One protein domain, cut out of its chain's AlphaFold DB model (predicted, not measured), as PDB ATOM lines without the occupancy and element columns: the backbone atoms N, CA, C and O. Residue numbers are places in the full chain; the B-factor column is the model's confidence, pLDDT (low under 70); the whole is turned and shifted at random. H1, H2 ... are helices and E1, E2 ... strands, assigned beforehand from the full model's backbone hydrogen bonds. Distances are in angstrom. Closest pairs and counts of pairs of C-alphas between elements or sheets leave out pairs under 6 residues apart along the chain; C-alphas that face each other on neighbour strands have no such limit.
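Overview. This is residues 6 to 101 of the 275 residues of the protein "Glycos_transf_1 domain-containing protein" of viral metagenome (UniProt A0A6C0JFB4). A twisted sheet of four parallel strands, side by side in chain order E1, E2, E3, E4, has H4 packed along its edge strand E4, while short H1 grazes it at the C-terminal end of E1. H2 and H3 are close to each other and only just off the sheet. The printed part has 96 residues with four named helices and four named strands, H1 E1 H2 E2 H3 E3 H4 E4, of mixed class; under half of its residues are in named elements. It is compact, with a radius of gyration of the C-alphas of 12.6 A and spans of 34 by 31 by 21 A.

Along the chain. E1 is residues 26 to 30, 13.0 A, from C-alpha 26 at (181.033, 380.616, 245.173); E2 is 50 to 54, 13.3 A; E3 is 75 to 78, 10.0 A; E4 is 94 to 96, 7.0 A, ending at C-alpha 96 (178.631, 398.001, 245.825). H4 is 81 to 89, 12.0 A; H3 is 64 to 70, 9.7 A; H2 is 39 to 43, 6.0 A; H1 is 12 to 15, 5.8 A.

Arrangement. Between the parallel neighbour strands E1 and E2, N 29 and O 52 are within hydrogen-bond range at 2.8 A; between E2 and E3, also parallel neighbours, N 77 and O 53 are within range at 2.7 A; and between the parallel neighbours E3 and E4, N 95 and O 76 are within range at 2.9 A. E1, H2, E2; E2, H3, E3; and E3, H4, E4 are strand-helix-strand units, parallel neighbour strands with a helix between, each with a right-handed crossover. H4 is on the sheet over E4, at a height of 7.6 A, along the strands at 9 degrees on the local plane, which only just 6 C-alphas define; the closest C-alphas, Asp 81 and Ser 96, are 5.5 A apart. H1 only grazes the sheet, its Leu 12 and Ser 30 having C-alphas 6.3 A apart. H2 and H3 are close but not clearly touching, C-alphas of Trp 39 and Asn 69 6.6 A apart. In H2 and H3 every O i to N i+4 pair is within hydrogen-bond range, in H4 4 of 5; H1 is too short for one.

Size, cuts and confidence. The C-alphas farthest apart, Asp 22 and Ser 60, are 35.1 A apart. The printed part has no cut, no link is long, and no printed residue is under 70 in pLDDT.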
ATOM      1  N   ILE A   6     173.048 381.503 243.894       96.12
ATOM      2  CA  ILE A   6     172.278 382.466 244.675       96.12
ATOM      3  C   ILE A   6     171.226 381.738 245.511       96.12
ATOM      4  O   ILE A   6     170.331 381.074 244.971       96.12
ATOM      5  N   TYR A   7     171.314 381.937 246.824       93.19
ATOM      6  CA  TYR A   7     170.361 381.486 247.837       93.19
ATOM      7  C   TYR A   7     169.639 382.682 248.466       93.19
ATOM      8  O   TYR A   7     170.164 383.788 248.456       93.19
ATOM      9  N   GLY A   8     168.464 382.473 249.064       91.06
ATOM     10  CA  GLY A   8     167.732 383.523 249.789       91.06
ATOM     11  C   GLY A   8     166.474 384.015 249.078       91.06
ATOM     12  O   GLY A   8     166.114 383.529 248.002       91.06
ATOM     13  N   ARG A   9     165.753 384.922 249.741       90.38
ATOM     14  CA  ARG A   9     164.377 385.306 249.377       90.38
ATOM     15  C   ARG A   9     164.266 386.688 248.751       90.38
ATOM     16  O   ARG A   9     163.216 386.994 248.190       90.38
ATOM     17  N   PHE A  10     165.294 387.518 248.872       89.88
ATOM     18  CA  PHE A  10     165.229 388.927 248.501       89.88
ATOM     19  C   PHE A  10     166.288 389.296 247.466       89.88
ATOM     20  O   PHE A  10     167.273 388.595 247.283       89.88
ATOM     21  N   PHE A  11     166.106 390.456 246.843       91.38
ATOM     22  CA  PHE A  11     167.092 391.176 246.030       91.38
ATOM     23  C   PHE A  11     167.460 390.521 244.702       91.38
ATOM     24  O   PHE A  11     166.808 390.822 243.712       91.38
ATOM     25  N   LEU A  12     168.481 389.666 244.641       91.88
ATOM     26  CA  LEU A  12     169.082 389.218 243.383       91.88
ATOM     27  C   LEU A  12     168.075 388.536 242.441       91.88
ATOM     28  O   LEU A  12     167.545 389.178 241.536       91.88
ATOM     29  N   LYS A  13     167.767 387.252 242.641       90.06
ATOM     30  CA  LYS A  13     166.855 386.518 241.745       90.06
ATOM     31  C   LYS A  13     165.449 387.117 241.722       90.06
ATOM     32  O   LYS A  13     164.792 387.084 240.694       90.06
ATOM     33  N   GLN A  14     164.975 387.618 242.860       82.31
ATOM     34  CA  GLN A  14     163.575 388.000 243.041       82.31
ATOM     35  C   GLN A  14     163.257 389.429 242.600       82.31
ATOM     36  O   GLN A  14     162.109 389.704 242.262       82.31
ATOM     37  N   HIS A  15     164.223 390.349 242.659       84.06
ATOM     38  CA  HIS A  15     164.001 391.763 242.333       84.06
ATOM     39  C   HIS A  15     164.867 392.261 241.174       84.06
ATOM     40  O   HIS A  15     164.469 393.214 240.511       84.06
ATOM     41  N   LEU A  16     166.032 391.651 240.942       89.00
ATOM     42  CA  LEU A  16     166.989 392.070 239.917       89.00
ATOM     43  C   LEU A  16     167.045 391.120 238.713       89.00
ATOM     44  O   LEU A  16     167.861 391.349 237.824       89.00
ATOM     45  N   ASP A  17     166.230 390.056 238.692       88.12
ATOM     46  CA  ASP A  17     166.270 388.973 237.697       88.12
ATOM     47  C   ASP A  17     167.687 388.418 237.462       88.12
ATOM     48  O   ASP A  17     168.038 387.964 236.374       88.12
ATOM     49  N   GLN A  18     168.524 388.453 238.503       92.56
ATOM     50  CA  GLN A  18     169.915 388.023 238.436       92.56
ATOM     51  C   GLN A  18     169.989 386.489 238.542       92.56
ATOM     52  O   GLN A  18     169.702 385.951 239.618       92.56
ATOM     53  N   PRO A  19     170.385 385.762 237.477       93.81
ATOM     54  CA  PRO A  19     170.547 384.315 237.541       93.81
ATOM     55  C   PRO A  19     171.830 383.924 238.283       93.81
ATOM     56  O   PRO A  19     172.715 384.756 238.513       93.81
ATOM     57  N   ASP A  20     171.928 382.632 238.602       96.31
ATOM     58  CA  ASP A  20     173.190 382.014 239.010       96.31
ATOM     59  C   ASP A  20     174.243 382.173 237.905       96.31
ATOM     60  O   ASP A  20     173.911 382.280 236.720       96.31
ATOM     61  N   ASP A  21     175.516 382.152 238.288       96.12
ATOM     62  CA  ASP A  21     176.624 382.071 237.341       96.12
ATOM     63  C   ASP A  21     177.557 380.892 237.647       96.12
ATOM     64  O   ASP A  21     177.564 380.345 238.749       96.12
ATOM     65  N   ASP A  22     178.357 380.507 236.652       94.94
ATOM     66  CA  ASP A  22     179.212 379.314 236.708       94.94
ATOM     67  C   ASP A  22     180.500 379.507 237.532       94.94
ATOM     68  O   ASP A  22     181.462 378.759 237.350       94.94
ATOM     69  N   THR A  23     180.580 380.522 238.404       96.12
ATOM     70  CA  THR A  23     181.766 380.734 239.248       96.12
ATOM     71  C   THR A  23     181.914 379.575 240.239       96.12
ATOM     72  O   THR A  23     181.057 379.410 241.110       96.12
ATOM     73  N   PRO A  24     183.002 378.783 240.157       94.44
ATOM     74  CA  PRO A  24     183.172 377.620 241.018       94.44
ATOM     75  C   PRO A  24     183.304 378.001 242.494       94.44
ATOM     76  O   PRO A  24     183.932 379.009 242.831       94.44
ATOM     77  N   ASP A  25     182.733 377.155 243.352       95.06
ATOM     78  CA  ASP A  25     182.819 377.219 244.814       95.06
ATOM     79  C   ASP A  25     182.377 378.547 245.446       95.06
ATOM     80  O   ASP A  25     182.734 378.819 246.591       95.06
ATOM     81  N   LEU A  26     181.594 379.351 244.718       97.12
ATOM     82  CA  LEU A  26     181.033 380.616 245.173       97.12
ATOM     83  C   LEU A  26     179.514 380.515 245.320       97.12
ATOM     84  O   LEU A  26     178.818 380.106 244.387       97.12
ATOM     85  N   CYS A  27     178.997 380.979 246.453       96.81
ATOM     86  CA  CYS A  27     177.588 381.308 246.589       96.81
ATOM     87  C   CYS A  27     177.372 382.694 247.192       96.81
ATOM     88  O   CYS A  27     178.212 383.221 247.921       96.81
ATOM     89  N   THR A  28     176.215 383.275 246.891       96.81
ATOM     90  CA  THR A  28     175.732 384.517 247.486       96.81
ATOM     91  C   THR A  28     174.410 384.263 248.189       96.81
ATOM     92  O   THR A  28     173.430 383.837 247.575       96.81
ATOM     93  N   ILE A  29     174.369 384.557 249.483       95.00
ATOM     94  CA  ILE A  29     173.135 384.603 250.255       95.00
ATOM     95  C   ILE A  29     172.519 385.990 250.075       95.00
ATOM     96  O   ILE A  29     173.115 386.991 250.447       95.00
ATOM     97  N   SER A  30     171.335 386.050 249.486       94.94
ATOM     98  CA  SER A  30     170.615 387.269 249.128       94.94
ATOM     99  C   SER A  30     169.446 387.478 250.084       94.94
ATOM    100  O   SER A  30     168.355 386.930 249.890       94.94
ATOM    101  N   GLU A  31     169.698 388.184 251.187       93.25
ATOM    102  CA  GLU A  31     168.815 388.160 252.351       93.25
ATOM    103  C   GLU A  31     169.029 389.367 253.277       93.25
ATOM    104  O   GLU A  31     170.108 389.954 253.299       93.25
ATOM    105  N   LEU A  32     168.003 389.721 254.060       91.50
ATOM    106  CA  LEU A  32     168.118 390.720 255.126       91.50
ATOM    107  C   LEU A  32     168.810 390.082 256.333       91.50
ATOM    108  O   LEU A  32     168.219 389.235 257.018       91.50
ATOM    109  N   ILE A  33     170.062 390.464 256.584       87.44
ATOM    110  CA  ILE A  33     170.904 389.816 257.597       87.44
ATOM    111  C   ILE A  33     170.292 389.891 259.005       87.44
ATOM    112  O   ILE A  33     170.394 388.980 259.819       87.44
ATOM    113  N   GLU A  34     169.574 390.955 259.303       82.50
ATOM    114  CA  GLU A  34     168.950 391.194 260.593       82.50
ATOM    115  C   GLU A  34     167.789 390.239 260.921       82.50
ATOM    116  O   GLU A  34     167.356 390.161 262.071       82.50
ATOM    117  N   THR A  35     167.279 389.491 259.936       74.19
ATOM    118  CA  THR A  35     166.089 388.639 260.102       74.19
ATOM    119  C   THR A  35     166.388 387.255 260.677       74.19
ATOM    120  O   THR A  35     165.461 386.486 260.944       74.19
ATOM    121  N   TYR A  36     167.663 386.924 260.894       75.31
ATOM    122  CA  TYR A  36     168.078 385.614 261.383       75.31
ATOM    123  C   TYR A  36     169.300 385.721 262.309       75.31
ATOM    124  O   TYR A  36     170.295 386.309 261.924       75.31
ATOM    125  N   PRO A  37     169.289 385.174 263.536       73.50
ATOM    126  CA  PRO A  37     170.429 385.321 264.447       73.50
ATOM    127  C   PRO A  37     171.514 384.241 264.283       73.50
ATOM    128  O   PRO A  37     172.604 384.389 264.827       73.50
ATOM    129  N   MET A  38     171.249 383.146 263.561       84.75
ATOM    130  CA  MET A  38     172.122 381.957 263.527       84.75
ATOM    131  C   MET A  38     172.997 381.877 262.262       84.75
ATOM    132  O   MET A  38     173.191 380.801 261.692       84.75
ATOM    133  N   TRP A  39     173.541 383.012 261.811       87.75
ATOM    134  CA  TRP A  39     174.370 383.090 260.599       87.75
ATOM    135  C   TRP A  39     175.602 382.196 260.645       87.75
ATOM    136  O   TRP A  39     175.875 381.489 259.679       87.75
ATOM    137  N   SER A  40     176.301 382.152 261.781       84.94
ATOM    138  CA  SER A  40     177.495 381.317 261.953       84.94
ATOM    139  C   SER A  40     177.226 379.831 261.716       84.94
ATOM    140  O   SER A  40     178.076 379.133 261.174       84.94
ATOM    141  N   GLN A  41     176.038 379.349 262.079       87.06
ATOM    142  CA  GLN A  41     175.625 377.962 261.870       87.06
ATOM    143  C   GLN A  41     175.143 377.729 260.441       87.06
ATOM    144  O   GLN A  41     175.399 376.669 259.878       87.06
ATOM    145  N   TRP A  42     174.444 378.702 259.851       86.25
ATOM    146  CA  TRP A  42     173.910 378.555 258.502       86.25
ATOM    147  C   TRP A  42     175.009 378.596 257.436       86.25
ATOM    148  O   TRP A  42     175.019 377.745 256.551       86.25
ATOM    149  N   ILE A  43     175.983 379.500 257.569       88.75
ATOM    150  CA  ILE A  43     177.140 379.589 256.664       88.75
ATOM    151  C   ILE A  43     177.929 378.269 256.650       88.75
ATOM    152  O   ILE A  43     178.434 377.871 255.614       88.75
ATOM    153  N   GLN A  44     177.988 377.530 257.761       86.25
ATOM    154  CA  GLN A  44     178.663 376.222 257.809       86.25
ATOM    155  C   GLN A  44     177.908 375.100 257.078       86.25
ATOM    156  O   GLN A  44     178.465 374.025 256.870       86.25
ATOM    157  N   GLN A  45     176.638 375.316 256.731       88.62
ATOM    158  CA  GLN A  45     175.787 374.315 256.085       88.62
ATOM    159  C   GLN A  45     175.700 374.495 254.568       88.62
ATOM    160  O   GLN A  45     175.169 373.610 253.894       88.62
ATOM    161  N   VAL A  46     176.180 375.618 254.021       90.56
ATOM    162  CA  VAL A  46     176.214 375.791 252.565       90.56
ATOM    163  C   VAL A  46     177.377 374.980 251.976       90.56
ATOM    164  O   VAL A  46     178.424 374.864 252.612       90.56
ATOM    165  N   PRO A  47     177.199 374.359 250.797       90.81
ATOM    166  CA  PRO A  47     178.214 373.474 250.232       90.81
ATOM    167  C   PRO A  47     179.423 374.225 249.653       90.81
ATOM    168  O   PRO A  47     180.497 373.640 249.526       90.81
ATOM    169  N   GLU A  48     179.261 375.494 249.277       94.81
ATOM    170  CA  GLU A  48     180.328 376.330 248.734       94.81
ATOM    171  C   GLU A  48     181.289 376.829 249.823       94.81
ATOM    172  O   GLU A  48     180.881 377.223 250.912       94.81
ATOM    173  N   SER A  49     182.587 376.862 249.509       93.19
ATOM    174  CA  SER A  49     183.618 377.334 250.447       93.19
ATOM    175  C   SER A  49     183.710 378.860 250.527       93.19
ATOM    176  O   SER A  49     184.218 379.398 251.512       93.19
ATOM    177  N   ARG A  50     183.218 379.561 249.499       96.19
ATOM    178  CA  ARG A  50     183.229 381.018 249.392       96.19
ATOM    179  C   ARG A  50     181.803 381.531 249.467       96.19
ATOM    180  O   ARG A  50     181.019 381.340 248.541       96.19
ATOM    181  N   VAL A  51     181.475 382.183 250.576       96.75
ATOM    182  CA  VAL A  51     180.109 382.625 250.873       96.75
ATOM    183  C   VAL A  51     180.068 384.144 250.923       96.75
ATOM    184  O   VAL A  51     180.739 384.768 251.747       96.75
ATOM    185  N   GLN A  52     179.276 384.738 250.039       97.25
ATOM    186  CA  GLN A  52     178.984 386.167 250.004       97.25
ATOM    187  C   GLN A  52     177.607 386.455 250.599       97.25
ATOM    188  O   GLN A  52     176.733 385.589 250.629       97.25
ATOM    189  N   LEU A  53     177.402 387.696 251.024       97.25
ATOM    190  CA  LEU A  53     176.100 388.225 251.416       97.25
ATOM    191  C   LEU A  53     175.716 389.351 250.463       97.25
ATOM    192  O   LEU A  53     176.508 390.263 250.277       97.25
ATOM    193  N   TYR A  54     174.502 389.341 249.925       97.50
ATOM    194  CA  TYR A  54     173.882 390.517 249.324       97.50
ATOM    195  C   TYR A  54     172.790 391.032 250.264       97.50
ATOM    196  O   TYR A  54     171.829 390.313 250.540       97.50
ATOM    197  N   THR A  55     172.926 392.271 250.741       96.94
ATOM    198  CA  THR A  55     171.993 392.884 251.703       96.94
ATOM    199  C   THR A  55     171.883 394.400 251.507       96.94
ATOM    200  O   THR A  55     172.581 395.000 250.693       96.94
ATOM    201  N   MET A  56     170.999 395.036 252.267       96.50
ATOM    202  CA  MET A  56     170.875 396.488 252.404       96.50
ATOM    203  C   MET A  56     170.363 396.824 253.809       96.50
ATOM    204  O   MET A  56     170.010 395.918 254.555       96.50
ATOM    205  N   PHE A  57     170.334 398.106 254.163       96.00
ATOM    206  CA  PHE A  57     169.765 398.612 255.416       96.00
ATOM    207  C   PHE A  57     169.319 400.066 255.221       96.00
ATOM    208  O   PHE A  57     169.745 400.725 254.271       96.00
ATOM    209  N   GLU A  58     168.437 400.566 256.088       95.19
ATOM    210  CA  GLU A  58     167.748 401.850 255.886       95.19
ATOM    211  C   GLU A  58     168.090 402.933 256.915       95.19
ATOM    212  O   GLU A  58     167.296 403.847 257.159       95.19
ATOM    213  N   THR A  59     169.260 402.838 257.533       95.50
ATOM    214  CA  THR A  59     169.745 403.783 258.543       95.50
ATOM    215  C   THR A  59     171.143 404.300 258.227       95.50
ATOM    216  O   THR A  59     171.823 403.790 257.337       95.50
ATOM    217  N   SER A  60     171.570 405.342 258.942       96.69
ATOM    218  CA  SER A  60     172.906 405.928 258.774       96.69
ATOM    219  C   SER A  60     174.047 405.069 259.311       96.69
ATOM    220  O   SER A  60     175.208 405.344 259.007       96.69
ATOM    221  N   ASP A  61     173.731 404.050 260.108       97.44
ATOM    222  CA  ASP A  61     174.698 403.092 260.617       97.44
ATOM    223  C   ASP A  61     174.049 401.714 260.847       97.44
ATOM    224  O   ASP A  61     172.831 401.559 260.737       97.44
ATOM    225  N   VAL A  62     174.858 400.702 261.163       96.75
ATOM    226  CA  VAL A  62     174.438 399.312 261.391       96.75
ATOM    227  C   VAL A  62     174.848 398.871 262.792       96.75
ATOM    228  O   VAL A  62     175.946 399.170 263.260       96.75
ATOM    229  N   HIS A  63     173.968 398.139 263.477       95.75
ATOM    230  CA  HIS A  63     174.228 397.683 264.841       95.75
ATOM    231  C   HIS A  63     175.504 396.810 264.914       95.75
ATOM    232  O   HIS A  63     175.660 395.911 264.082       95.75
ATOM    233  N   PRO A  64     176.377 396.974 265.933       95.69
ATOM    234  CA  PRO A  64     177.626 396.213 266.057       95.69
ATOM    235  C   PRO A  64     177.467 394.688 265.950       95.69
ATOM    236  O   PRO A  64     178.203 394.047 265.212       95.69
ATOM    237  N   ASP A  65     176.461 394.095 266.601       92.75
ATOM    238  CA  ASP A  65     176.174 392.654 266.463       92.75
ATOM    239  C   ASP A  65     175.932 392.211 265.007       92.75
ATOM    240  O   ASP A  65     176.301 391.105 264.617       92.75
ATOM    241  N   ILE A  66     175.295 393.061 264.195       94.56
ATOM    242  CA  ILE A  66     175.045 392.772 262.781       94.56
ATOM    243  C   ILE A  66     176.344 392.917 261.984       94.56
ATOM    244  O   ILE A  66     176.626 392.069 261.140       94.56
ATOM    245  N   ILE A  67     177.160 393.931 262.287       96.56
ATOM    246  CA  ILE A  67     178.502 394.090 261.710       96.56
ATOM    247  C   ILE A  67     179.353 392.838 261.951       96.56
ATOM    248  O   ILE A  67     179.982 392.337 261.019       96.56
ATOM    249  N   GLU A  68     179.354 392.291 263.168       95.06
ATOM    250  CA  GLU A  68     180.119 391.077 263.474       95.06
ATOM    251  C   GLU A  68     179.608 389.858 262.693       95.06
ATOM    252  O   GLU A  68     180.410 389.061 262.211       95.06
ATOM    253  N   ASN A  69     178.295 389.751 262.462       94.56
ATOM    254  CA  ASN A  69     177.744 388.717 261.582       94.56
ATOM    255  C   ASN A  69     178.132 388.929 260.109       94.56
ATOM    256  O   ASN A  69     178.429 387.964 259.409       94.56
ATOM    257  N   MET A  70     178.169 390.175 259.628       96.00
ATOM    258  CA  MET A  70     178.593 390.503 258.261       96.00
ATOM    259  C   MET A  70     180.061 390.133 257.996       96.00
ATOM    260  O   MET A  70     180.405 389.753 256.879       96.00
ATOM    261  N   LYS A  71     180.925 390.183 259.018       96.75
ATOM    262  CA  LYS A  71     182.342 389.787 258.917       96.75
ATOM    263  C   LYS A  71     182.560 388.278 258.754       96.75
ATOM    264  O   LYS A  71     183.678 387.865 258.465       96.75
ATOM    265  N   LEU A  72     181.520 387.459 258.929       95.06
ATOM    266  CA  LEU A  72     181.589 386.011 258.696       95.06
ATOM    267  C   LEU A  72     181.624 385.648 257.203       95.06
ATOM    268  O   LEU A  72     182.002 384.531 256.858       95.06
ATOM    269  N   PHE A  73     181.210 386.565 256.330       96.25
ATOM    270  CA  PHE A  73     181.165 386.361 254.884       96.25
ATOM    271  C   PHE A  73     182.501 386.736 254.235       96.25
ATOM    272  O   PHE A  73     183.171 387.668 254.676       96.25
ATOM    273  N   GLU A  74     182.865 386.066 253.132       96.19
ATOM    274  CA  GLU A  74     184.040 386.446 252.328       96.19
ATOM    275  C   GLU A  74     183.916 387.900 251.858       96.19
ATOM    276  O   GLU A  74     184.895 388.649 251.849       96.19
ATOM    277  N   LYS A  75     182.703 388.284 251.450       97.75
ATOM    278  CA  LYS A  75     182.367 389.616 250.959       97.75
ATOM    279  C   LYS A  75     180.896 389.921 251.211       97.75
ATOM    280  O   LYS A  75     180.034 389.064 251.012       97.75
ATOM    281  N   VAL A  76     180.619 391.166 251.580       98.44
ATOM    282  CA  VAL A  76     179.274 391.739 251.576       98.44
ATOM    283  C   VAL A  76     179.097 392.592 250.325       98.44
ATOM    284  O   VAL A  76     179.985 393.339 249.924       98.44
ATOM    285  N   VAL A  77     177.948 392.459 249.685       98.31
ATOM    286  CA  VAL A  77     177.543 393.210 248.509       98.31
ATOM    287  C   VAL A  77     176.309 394.022 248.867       98.31
ATOM    288  O   VAL A  77     175.361 393.506 249.458       98.31
ATOM    289  N   VAL A  78     176.321 395.296 248.493       98.25
ATOM    290  CA  VAL A  78     175.201 396.217 248.705       98.25
ATOM    291  C   VAL A  78     174.820 396.938 247.406       98.25
ATOM    292  O   VAL A  78     175.630 397.020 246.479       98.25
ATOM    293  N   PRO A  79     173.600 397.491 247.301       97.19
ATOM    294  CA  PRO A  79     173.168 398.216 246.107       97.19
ATOM    295  C   PRO A  79     174.051 399.409 245.729       97.19
ATOM    296  O   PRO A  79     174.388 399.574 244.561       97.19
ATOM    297  N   PHE A  80     174.439 400.235 246.706       98.12
ATOM    298  CA  PHE A  80     175.018 401.557 246.459       98.12
ATOM    299  C   PHE A  80     176.183 401.880 247.394       98.12
ATOM    300  O   PHE A  80     176.232 401.403 248.531       98.12
ATOM    301  N   ASP A  81     177.081 402.754 246.937       98.44
ATOM    302  CA  ASP A  81     178.271 403.170 247.689       98.44
ATOM    303  C   ASP A  81     177.964 403.768 249.063       98.44
ATOM    304  O   ASP A  81     178.728 403.541 249.991       98.44
ATOM    305  N   TYR A  82     176.818 404.438 249.237       98.25
ATOM    306  CA  TYR A  82     176.420 404.971 250.546       98.25
ATOM    307  C   TYR A  82     176.420 403.884 251.637       98.25
ATOM    308  O   TYR A  82     176.978 404.077 252.714       98.25
ATOM    309  N   LEU A  83     175.843 402.716 251.336       98.50
ATOM    310  CA  LEU A  83     175.796 401.585 252.265       98.50
ATOM    311  C   LEU A  83     177.174 400.930 252.409       98.50
ATOM    312  O   LEU A  83     177.567 400.522 253.501       98.50
ATOM    313  N   LYS A  84     177.927 400.846 251.307       98.62
ATOM    314  CA  LYS A  84     179.268 400.252 251.280       98.62
ATOM    315  C   LYS A  84     180.214 401.021 252.194       98.62
ATOM    316  O   LYS A  84     180.916 400.407 252.987       98.62
ATOM    317  N   ASP A  85     180.202 402.347 252.112       98.56
ATOM    318  CA  ASP A  85     181.105 403.215 252.866       98.56
ATOM    319  C   ASP A  85     180.870 403.094 254.383       98.56
ATOM    320  O   ASP A  85     181.831 403.071 255.157       98.56
ATOM    321  N   ILE A  86     179.613 402.914 254.808       98.44
ATOM    322  CA  ILE A  86     179.254 402.615 256.203       98.44
ATOM    323  C   ILE A  86     179.869 401.278 256.638       98.44
ATOM    324  O   ILE A  86     180.539 401.208 257.666       98.44
ATOM    325  N   LEU A  87     179.702 400.218 255.844       98.69
ATOM    326  CA  LEU A  87     180.216 398.888 256.185       98.69
ATOM    327  C   LEU A  87     181.755 398.828 256.184       98.69
ATOM    328  O   LEU A  87     182.352 398.239 257.089       98.69
ATOM    329  N   VAL A  88     182.413 399.483 255.222       98.62
ATOM    330  CA  VAL A  88     183.883 399.564 255.135       98.62
ATOM    331  C   VAL A  88     184.471 400.288 256.346       98.62
ATOM    332  O   VAL A  88     185.485 399.843 256.885       98.62
ATOM    333  N   LYS A  89     183.819 401.353 256.837       98.25
ATOM    334  CA  LYS A  89     184.226 402.055 258.068       98.25
ATOM    335  C   LYS A  89     184.274 401.124 259.288       98.25
ATOM    336  O   LYS A  89     185.096 401.333 260.177       98.25
ATOM    337  N   HIS A  90     183.441 400.084 259.310       98.31
ATOM    338  CA  HIS A  90     183.392 399.069 260.369       98.31
ATOM    339  C   HIS A  90     184.255 397.826 260.095       98.31
ATOM    340  O   HIS A  90     184.207 396.845 260.844       98.31
ATOM    341  N   GLY A  91     185.071 397.862 259.038       98.38
ATOM    342  CA  GLY A  91     185.997 396.790 258.678       98.38
ATOM    343  C   GLY A  91     185.343 395.594 257.982       98.38
ATOM    344  O   GLY A  91     185.933 394.517 257.960       98.38
ATOM    345  N   VAL A  92     184.136 395.748 257.431       98.62
ATOM    346  CA  VAL A  92     183.507 394.720 256.586       98.62
ATOM    347  C   VAL A  92     184.116 394.786 255.183       98.62
ATOM    348  O   VAL A  92     184.208 395.863 254.593       98.62
ATOM    349  N   ASN A  93     184.499 393.636 254.619       98.56
ATOM    350  CA  ASN A  93     184.901 393.542 253.214       98.56
ATOM    351  C   ASN A  93     183.669 393.725 252.316       98.56
ATOM    352  O   ASN A  93     182.923 392.770 252.094       98.56
ATOM    353  N   CYS A  94     183.424 394.953 251.857       98.62
ATOM    354  CA  CYS A  94     182.186 395.323 251.179       98.62
ATOM    355  C   CYS A  94     182.422 395.932 249.791       98.62
ATOM    356  O   CYS A  94     183.285 396.793 249.616       98.62
ATOM    357  N   GLU A  95     181.605 395.530 248.817       98.25
ATOM    358  CA  GLU A  95     181.521 396.142 247.489       98.25
ATOM    359  C   GLU A  95     180.081 396.565 247.181       98.25
ATOM    360  O   GLU A  95     179.117 395.963 247.648       98.25
ATOM    361  N   SER A  96     179.927 397.598 246.360       97.62
ATOM    362  CA  SER A  96     178.631 398.001 245.825       97.62
ATOM    363  C   SER A  96     178.489 397.547 244.372       97.62
ATOM    364  O   SER A  96     179.474 397.427 243.638       97.62
ATOM    365  N   VAL A  97     177.253 397.309 243.935       95.44
ATOM    366  CA  VAL A  97     176.947 397.145 242.502       95.44
ATOM    367  C   VAL A  97     176.661 398.479 241.805       95.44
ATOM    368  O   VAL A  97     176.692 398.535 240.578       95.44
ATOM    369  N   ASN A  98     176.405 399.541 242.579       95.19
ATOM    370  CA  ASN A  98     176.011 400.881 242.131       95.19
ATOM    371  C   ASN A  98     174.870 400.874 241.105       95.19
ATOM    372  O   ASN A  98     174.834 401.674 240.171       95.19
ATOM    373  N   TRP A  99     173.937 399.942 241.284       92.50
ATOM    374  CA  TRP A  99     172.793 399.753 240.409       92.50
ATOM    375  C   TRP A  99     171.720 398.911 241.102       92.50
ATOM    376  O   TRP A  99     172.028 397.988 241.856       92.50
ATOM    377  N   TYR A 100     170.452 399.210 240.821       94.50
ATOM    378  CA  TYR A 100     169.316 398.418 241.278       94.50
ATOM    379  C   TYR A 100     168.110 398.633 240.342       94.50
ATOM    380  O   TYR A 100     167.993 399.692 239.727       94.50
ATOM    381  N   THR A 101     167.202 397.656 240.249       92.62
ATOM    382  CA  THR A 101     165.914 397.757 239.528       92.62
ATOM    383  C   THR A 101     164.761 397.228 240.388       92.62
ATOM    384  O   THR A 101     164.984 396.689 241.469       92.62
TER     385      THR A 101